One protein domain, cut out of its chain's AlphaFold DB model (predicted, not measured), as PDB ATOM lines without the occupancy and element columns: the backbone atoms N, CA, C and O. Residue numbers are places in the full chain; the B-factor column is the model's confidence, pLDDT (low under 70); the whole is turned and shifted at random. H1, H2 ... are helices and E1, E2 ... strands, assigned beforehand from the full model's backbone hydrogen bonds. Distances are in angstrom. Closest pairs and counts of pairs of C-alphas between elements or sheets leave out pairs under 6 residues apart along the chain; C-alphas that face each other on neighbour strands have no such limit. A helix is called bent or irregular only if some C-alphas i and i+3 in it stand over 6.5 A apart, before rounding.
ATOM      1  N   PRO A   2     205.144 229.673 166.004       76.19
ATOM      2  CA  PRO A   2     205.566 230.832 166.811       76.19
ATOM      3  C   PRO A   2     204.409 231.767 167.214       76.19
ATOM      4  O   PRO A   2     204.258 232.141 168.375       76.19
ATOM      5  N   LEU A   3     203.498 232.057 166.272       84.31
ATOM      6  CA  LEU A   3     202.287 232.843 166.540       84.31
ATOM      7  C   LEU A   3     201.353 232.174 167.565       84.31
ATOM      8  O   LEU A   3     200.813 232.852 168.430       84.31
ATOM      9  N   ALA A   4     201.181 230.851 167.494       86.31
ATOM     10  CA  ALA A   4     200.324 230.119 168.427       86.31
ATOM     11  C   ALA A   4     200.901 230.144 169.851       86.31
ATOM     12  O   ALA A   4     200.161 230.381 170.801       86.31
ATOM     13  N   ILE A   5     202.223 229.976 169.990       88.19
ATOM     14  CA  ILE A   5     202.921 230.103 171.277       88.19
ATOM     15  C   ILE A   5     202.704 231.505 171.852       88.19
ATOM     16  O   ILE A   5     202.329 231.634 173.016       88.19
ATOM     17  N   LYS A   6     202.888 232.551 171.035       88.00
ATOM     18  CA  LYS A   6     202.678 233.944 171.449       88.00
ATOM     19  C   LYS A   6     201.251 234.187 171.954       88.00
ATOM     20  O   LYS A   6     201.088 234.676 173.067       88.00
ATOM     21  N   LEU A   7     200.238 233.795 171.182       91.38
ATOM     22  CA  LEU A   7     198.830 233.994 171.546       91.38
ATOM     23  C   LEU A   7     198.449 233.245 172.831       91.38
ATOM     24  O   LEU A   7     197.745 233.787 173.678       91.38
ATOM     25  N   LEU A   8     198.936 232.014 173.012       91.94
ATOM     26  CA  LEU A   8     198.670 231.230 174.223       91.94
ATOM     27  C   LEU A   8     199.363 231.826 175.456       91.94
ATOM     28  O   LEU A   8     198.770 231.850 176.536       91.94
ATOM     29  N   LYS A   9     200.582 232.361 175.301       89.62
ATOM     30  CA  LYS A   9     201.262 233.118 176.363       89.62
ATOM     31  C   LYS A   9     200.467 234.364 176.756       89.62
ATOM     32  O   LYS A   9     200.258 234.592 177.943       89.62
ATOM     33  N   GLU A  10     199.993 235.135 175.776       91.56
ATOM     34  CA  GLU A  10     199.160 236.328 176.001       91.56
ATOM     35  C   GLU A  10     197.823 235.984 176.679       91.56
ATOM     36  O   GLU A  10     197.353 236.733 177.531       91.56
ATOM     37  N   ALA A  11     197.257 234.810 176.383       94.56
ATOM     38  CA  ALA A  11     196.065 234.281 177.046       94.56
ATOM     39  C   ALA A  11     196.322 233.718 178.463       94.56
ATOM     40  O   ALA A  11     195.388 233.255 179.118       94.56
ATOM     41  N   GLY A  12     197.565 233.739 178.957       93.88
ATOM     42  CA  GLY A  12     197.916 233.297 180.310       93.88
ATOM     43  C   GLY A  12     198.122 231.787 180.469       93.88
ATOM     44  O   GLY A  12     198.081 231.288 181.601       93.88
ATOM     45  N   ALA A  13     198.360 231.053 179.374       92.38
ATOM     46  CA  ALA A  13     198.659 229.625 179.429       92.38
ATOM     47  C   ALA A  13     199.878 229.335 180.325       92.38
ATOM     48  O   ALA A  13     200.870 230.065 180.328       92.38
ATOM     49  N   LYS A  14     199.806 228.243 181.097       91.19
ATOM     50  CA  LYS A  14     200.896 227.786 181.983       91.19
ATOM     51  C   LYS A  14     201.804 226.735 181.342       91.19
ATOM     52  O   LYS A  14     202.838 226.405 181.913       91.19
ATOM     53  N   GLY A  15     201.424 226.227 180.177       91.00
ATOM     54  CA  GLY A  15     202.152 225.243 179.389       91.00
ATOM     55  C   GLY A  15     201.388 224.929 178.104       91.00
ATOM     56  O   GLY A  15     200.202 225.252 178.002       91.00
ATOM     57  N   ILE A  16     202.060 224.324 177.127       91.25
ATOM     58  CA  ILE A  16     201.455 223.947 175.843       91.25
ATOM     59  C   ILE A  16     201.800 222.496 175.500       91.25
ATOM     60  O   ILE A  16     202.950 222.075 175.610       91.25
ATOM     61  N   ILE A  17     200.799 221.745 175.036       90.94
ATOM     62  CA  ILE A  17     200.969 220.425 174.424       90.94
ATOM     63  C   ILE A  17     200.638 220.570 172.938       90.94
ATOM     64  O   ILE A  17     199.508 220.897 172.579       90.94
ATOM     65  N   PHE A  18     201.627 220.361 172.077       89.31
ATOM     66  CA  PHE A  18     201.456 220.399 170.630       89.31
ATOM     67  C   PHE A  18     201.263 218.990 170.092       89.31
ATOM     68  O   PHE A  18     202.186 218.179 170.125       89.31
ATOM     69  N   ALA A  19     200.085 218.739 169.529       89.56
ATOM     70  CA  ALA A  19     199.868 217.595 168.658       89.56
ATOM     71  C   ALA A  19     200.583 217.847 167.327       89.56
ATOM     72  O   ALA A  19     200.308 218.834 166.635       89.56
ATOM     73  N   THR A  20     201.522 216.983 166.971       82.75
ATOM     74  CA  THR A  20     202.271 217.099 165.727       82.75
ATOM     75  C   THR A  20     202.609 215.728 165.175       82.75
ATOM     76  O   THR A  20     202.757 214.758 165.902       82.75
ATOM     77  N   TYR A  21     202.791 215.655 163.864       77.75
ATOM     78  CA  TYR A  21     203.478 214.523 163.262       77.75
ATOM     79  C   TYR A  21     204.929 214.458 163.738       77.75
ATOM     80  O   TYR A  21     205.444 215.464 164.247       77.75
ATOM     81  N   ALA A  22     205.571 213.301 163.541       66.62
ATOM     82  CA  ALA A  22     207.001 213.138 163.764       66.62
ATOM     83  C   ALA A  22     207.748 214.311 163.108       66.62
ATOM     84  O   ALA A  22     207.620 214.550 161.909       66.62
ATOM     85  N   ARG A  23     208.438 215.102 163.934       70.69
ATOM     86  CA  ARG A  23     209.271 216.220 163.497       70.69
ATOM     87  C   ARG A  23     210.656 216.060 164.080       70.69
ATOM     88  O   ARG A  23     210.818 215.660 165.228       70.69
ATOM     89  N   ASP A  24     211.628 216.497 163.297       71.69
ATOM     90  CA  ASP A  24     213.050 216.307 163.571       71.69
ATOM     91  C   ASP A  24     213.744 217.572 164.112       71.69
ATOM     92  O   ASP A  24     214.972 217.659 164.120       71.69
ATOM     93  N   GLY A  25     212.969 218.576 164.539       71.38
ATOM     94  CA  GLY A  25     213.464 219.872 165.015       71.38
ATOM     95  C   GLY A  25     212.895 220.250 166.380       71.38
ATOM     96  O   GLY A  25     211.683 220.407 166.531       71.38
ATOM     97  N   LEU A  26     213.782 220.370 167.371       74.62
ATOM     98  CA  LEU A  26     213.485 220.888 168.714       74.62
ATOM     99  C   LEU A  26     213.693 222.405 168.825       74.62
ATOM    100  O   LEU A  26     213.273 222.996 169.815       74.62
ATOM    101  N   ASP A  27     214.292 223.029 167.812       73.44
ATOM    102  CA  ASP A  27     214.486 224.479 167.678       73.44
ATOM    103  C   ASP A  27     213.176 225.259 167.875       73.44
ATOM    104  O   ASP A  27     213.140 226.312 168.506       73.44
ATOM    105  N   ILE A  28     212.054 224.687 167.443       71.81
ATOM    106  CA  ILE A  28     210.725 225.278 167.622       71.81
ATOM    107  C   ILE A  28     210.274 225.418 169.082       71.81
ATOM    108  O   ILE A  28     209.362 226.190 169.382       71.81
ATOM    109  N   LEU A  29     210.877 224.653 169.995       80.00
ATOM    110  CA  LEU A  29     210.591 224.735 171.424       80.00
ATOM    111  C   LEU A  29     211.333 225.893 172.094       80.00
ATOM    112  O   LEU A  29     210.955 226.278 173.200       80.00
ATOM    113  N   GLU A  30     212.324 226.501 171.437       81.00
ATOM    114  CA  GLU A  30     213.025 227.675 171.970       81.00
ATOM    115  C   GLU A  30     212.068 228.864 172.166       81.00
ATOM    116  O   GLU A  30     212.137 229.560 173.183       81.00
ATOM    117  N   ASP A  31     211.081 229.024 171.276       83.69
ATOM    118  CA  ASP A  31     210.037 230.057 171.366       83.69
ATOM    119  C   ASP A  31     209.193 229.953 172.647       83.69
ATOM    120  O   ASP A  31     208.551 230.922 173.078       83.69
ATOM    121  N   CYS A  32     209.176 228.785 173.293       86.50
ATOM    122  CA  CYS A  32     208.480 228.590 174.555       86.50
ATOM    123  C   CYS A  32     209.189 229.275 175.729       86.50
ATOM    124  O   CYS A  32     208.513 229.718 176.664       86.50
ATOM    125  N   GLY A  33     210.497 229.526 175.641       85.75
ATOM    126  CA  GLY A  33     211.270 230.160 176.707       85.75
ATOM    127  C   GLY A  33     211.137 229.385 178.021       85.75
ATOM    128  O   GLY A  33     211.390 228.189 178.070       85.75
ATOM    129  N   SER A  34     210.696 230.049 179.091       86.25
ATOM    130  CA  SER A  34     210.495 229.412 180.402       86.25
ATOM    131  C   SER A  34     209.172 228.646 180.545       86.25
ATOM    132  O   SER A  34     208.929 228.040 181.587       86.25
ATOM    133  N   MET A  35     208.278 228.717 179.554       89.75
ATOM    134  CA  MET A  35     206.997 228.018 179.602       89.75
ATOM    135  C   MET A  35     207.180 226.562 179.150       89.75
ATOM    136  O   MET A  35     207.746 226.341 178.081       89.75
ATOM    137  N   PRO A  36     206.671 225.567 179.898       90.56
ATOM    138  CA  PRO A  36     206.725 224.174 179.472       90.56
ATOM    139  C   PRO A  36     206.006 223.956 178.137       90.56
ATOM    140  O   PRO A  36     204.820 224.265 178.008       90.56
ATOM    141  N   CYS A  37     206.713 223.380 177.168       89.50
ATOM    142  CA  CYS A  37     206.151 222.935 175.900       89.50
ATOM    143  C   CYS A  37     206.508 221.476 175.648       89.50
ATOM    144  O   CYS A  37     207.661 221.079 175.807       89.50
ATOM    145  N   VAL A  38     205.513 220.689 175.251       89.69
ATOM    146  CA  VAL A  38     205.667 219.262 174.958       89.69
ATOM    147  C   VAL A  38     205.125 218.991 173.563       89.69
ATOM    148  O   VAL A  38     204.019 219.420 173.235       89.69
ATOM    149  N   LEU A  39     205.903 218.287 172.744       88.00
ATOM    150  CA  LEU A  39     205.430 217.738 171.477       88.00
ATOM    151  C   LEU A  39     204.935 216.315 171.728       88.00
ATOM    152  O   LEU A  39     205.625 215.531 172.376       88.00
ATOM    153  N   VAL A  40     203.756 215.994 171.216       88.75
ATOM    154  CA  VAL A  40     203.184 214.646 171.242       88.75
ATOM    155  C   VAL A  40     202.686 214.289 169.848       88.75
ATOM    156  O   VAL A  40     202.316 215.176 169.072       88.75
ATOM    157  N   ASP A  41     202.667 212.999 169.527       87.81
ATOM    158  CA  ASP A  41     201.994 212.533 168.319       87.81
ATOM    159  C   ASP A  41     200.465 212.695 168.427       87.81
ATOM    160  O   ASP A  41     199.907 213.026 169.480       87.81
ATOM    161  N   PHE A  42     199.770 212.514 167.304       88.25
ATOM    162  CA  PHE A  42     198.316 212.670 167.256       88.25
ATOM    163  C   PHE A  42     197.561 211.601 168.048       88.25
ATOM    164  O   PHE A  42     196.457 211.883 168.514       88.25
ATOM    165  N   GLU A  43     198.135 210.412 168.228       89.56
ATOM    166  CA  GLU A  43     197.515 209.340 169.005       89.56
ATOM    167  C   GLU A  43     197.500 209.713 170.492       89.56
ATOM    168  O   GLU A  43     196.440 209.757 171.122       89.56
ATOM    169  N   VAL A  44     198.654 210.109 171.029       91.38
ATOM    170  CA  VAL A  44     198.798 210.619 172.394       91.38
ATOM    171  C   VAL A  44     197.964 211.886 172.588       91.38
ATOM    172  O   VAL A  44     197.279 212.028 173.602       91.38
ATOM    173  N   ALA A  45     197.946 212.802 171.615       92.19
ATOM    174  CA  ALA A  45     197.103 213.995 171.687       92.19
ATOM    175  C   ALA A  45     195.609 213.657 171.782       92.19
ATOM    176  O   ALA A  45     194.879 214.306 172.534       92.19
ATOM    177  N   GLN A  46     195.146 212.652 171.036       93.81
ATOM    178  CA  GLN A  46     193.760 212.200 171.085       93.81
ATOM    179  C   GLN A  46     193.420 211.588 172.448       93.81
ATOM    180  O   GLN A  46     192.368 211.907 173.000       93.81
ATOM    181  N   GLN A  47     194.318 210.785 173.024       93.12
ATOM    182  CA  GLN A  47     194.150 210.230 174.373       93.12
ATOM    183  C   GLN A  47     194.074 211.334 175.442       93.12
ATOM    184  O   GLN A  47     193.213 211.298 176.326       93.12
ATOM    185  N   ILE A  48     194.933 212.356 175.336       92.12
ATOM    186  CA  ILE A  48     194.909 213.527 176.223       92.12
ATOM    187  C   ILE A  48     193.586 214.283 176.075       92.12
ATOM    188  O   ILE A  48     192.964 214.629 177.078       92.12
ATOM    189  N   LYS A  49     193.141 214.523 174.836       91.56
ATOM    190  CA  LYS A  49     191.882 215.221 174.561       91.56
ATOM    191  C   LYS A  49     190.687 214.469 175.146       91.56
ATOM    192  O   LYS A  49     189.891 215.078 175.849       91.56
ATOM    193  N   GLN A  50     190.600 213.159 174.916       93.12
ATOM    194  CA  GLN A  50     189.527 212.334 175.466       93.12
ATOM    195  C   GLN A  50     189.490 212.408 176.999       93.12
ATOM    196  O   GLN A  50     188.435 212.625 177.587       93.12
ATOM    197  N   SER A  51     190.656 212.319 177.646       91.56
ATOM    198  CA  SER A  51     190.757 212.428 179.107       91.56
ATOM    199  C   SER A  51     190.295 213.796 179.633       91.56
ATOM    200  O   SER A  51     189.730 213.883 180.721       91.56
ATOM    201  N   ALA A  52     190.537 214.870 178.874       90.81
ATOM    202  CA  ALA A  52     190.111 216.223 179.228       90.81
ATOM    203  C   ALA A  52     188.601 216.443 179.033       90.81
ATOM    204  O   ALA A  52     187.988 217.158 179.825       90.81
ATOM    205  N   ASP A  53     188.005 215.814 178.014       91.62
ATOM    206  CA  ASP A  53     186.558 215.852 177.770       91.62
ATOM    207  C   ASP A  53     185.784 215.103 178.879       91.62
ATOM    208  O   ASP A  53     184.688 215.513 179.262       91.62
ATOM    209  N   GLU A  54     186.367 214.035 179.436       93.06
ATOM    210  CA  GLU A  54     185.777 213.235 180.522       93.06
ATOM    211  C   GLU A  54     185.987 213.848 181.922       93.06
ATOM    212  O   GLU A  54     185.139 213.687 182.804       93.06
ATOM    213  N   ASN A  55     187.099 214.558 182.151       90.12
ATOM    214  CA  ASN A  55     187.448 215.137 183.449       90.12
ATOM    215  C   ASN A  55     187.958 216.580 183.322       90.12
ATOM    216  O   ASN A  55     189.127 216.836 183.030       90.12
TER     217      ASN A  55
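AT A GLANCE: This is residues 2 to 55 of the 216 residues of a protein of Oryza brachyantha (UniProt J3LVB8). Two short parallel strands, E1 and E2, lie side by side in the middle of this domain, with the helices H1 and H2 side by side toward one end and the longer helix H3 toward the other. The first part of H3 packs on the strands, mostly E1, while residues 49 to 55 stick out. The printed part has 54 residues, with the elements H1, E1, H2, E2, H3 in that order; the sheet E1, E2 is all parallel and the class is mixed, helices and strands. The whole is only just compact, close to loose, with a radius of gyration of the C-alphas of 11.9 A, and spans 30 by 28 by 16 A.

HOW THE PARTS SIT: H1, residues 2 to 10, touches H2, residues 27 to 32, at a shallow tilt of 16 degrees, the same way; their closest C-alphas, those of Pro 2 and Asp 31, are 6.4 A apart. E1, residues 16 to 19, and E2, residues 37 to 40, are parallel neighbours at 21 degrees. C-alphas 17 and 38 face each other at 4.9 A. N 18 and O 38, at 2.8 A, and N 38 and O 16, at 2.9 A, are within hydrogen-bond range. E1, H2 and E2 form a strand-helix-strand unit, two parallel neighbour strands with a helix between them along the chain, and its crossover is right-handed. The closest C-alphas of H2 and E2, those of Leu 29 and Cys 37, are 6.6 A apart. The closest C-alphas of E1 and H3, residues 42 to 54, are those of Ala 19 and Phe 42, 5.4 A apart. H3 is apart from H1 and from H2, and H1 is apart from E2. In H1 and H3 every O i to N i+4 pair is within hydrogen-bond range; in H2 it is 0 of 2, with 2 of 3 O i to N i+3 pairs within range.

IN THESE COORDINATES: H1 begins at C-alpha 2 (205.566, 230.832, 166.811) and is 12.5 A long. E1 measures 9.7 A from C-alpha 16 (201.455, 223.947, 175.843) to C-alpha 19. H2 and E2 each measure 10.0 A. H2 is neither bent nor irregular, but only just: C-alphas 28 and 31 are 6.1 A apart. H3, the longest helix, is 18.3 A long and ends at C-alpha 54 (185.777, 213.235, 180.522).

THE WHOLE: The two C-alphas farthest apart, those of Asp 27 and Glu 54, are 33.4 A apart. The printed part has no cut. The links H1 to E1, H2 to E2 and E2 to H3 are tight, E1 to H2 is short, and no link is long. The mean pLDDT of the printed part is 86.7, and residue 22 is the one printed residue under 70.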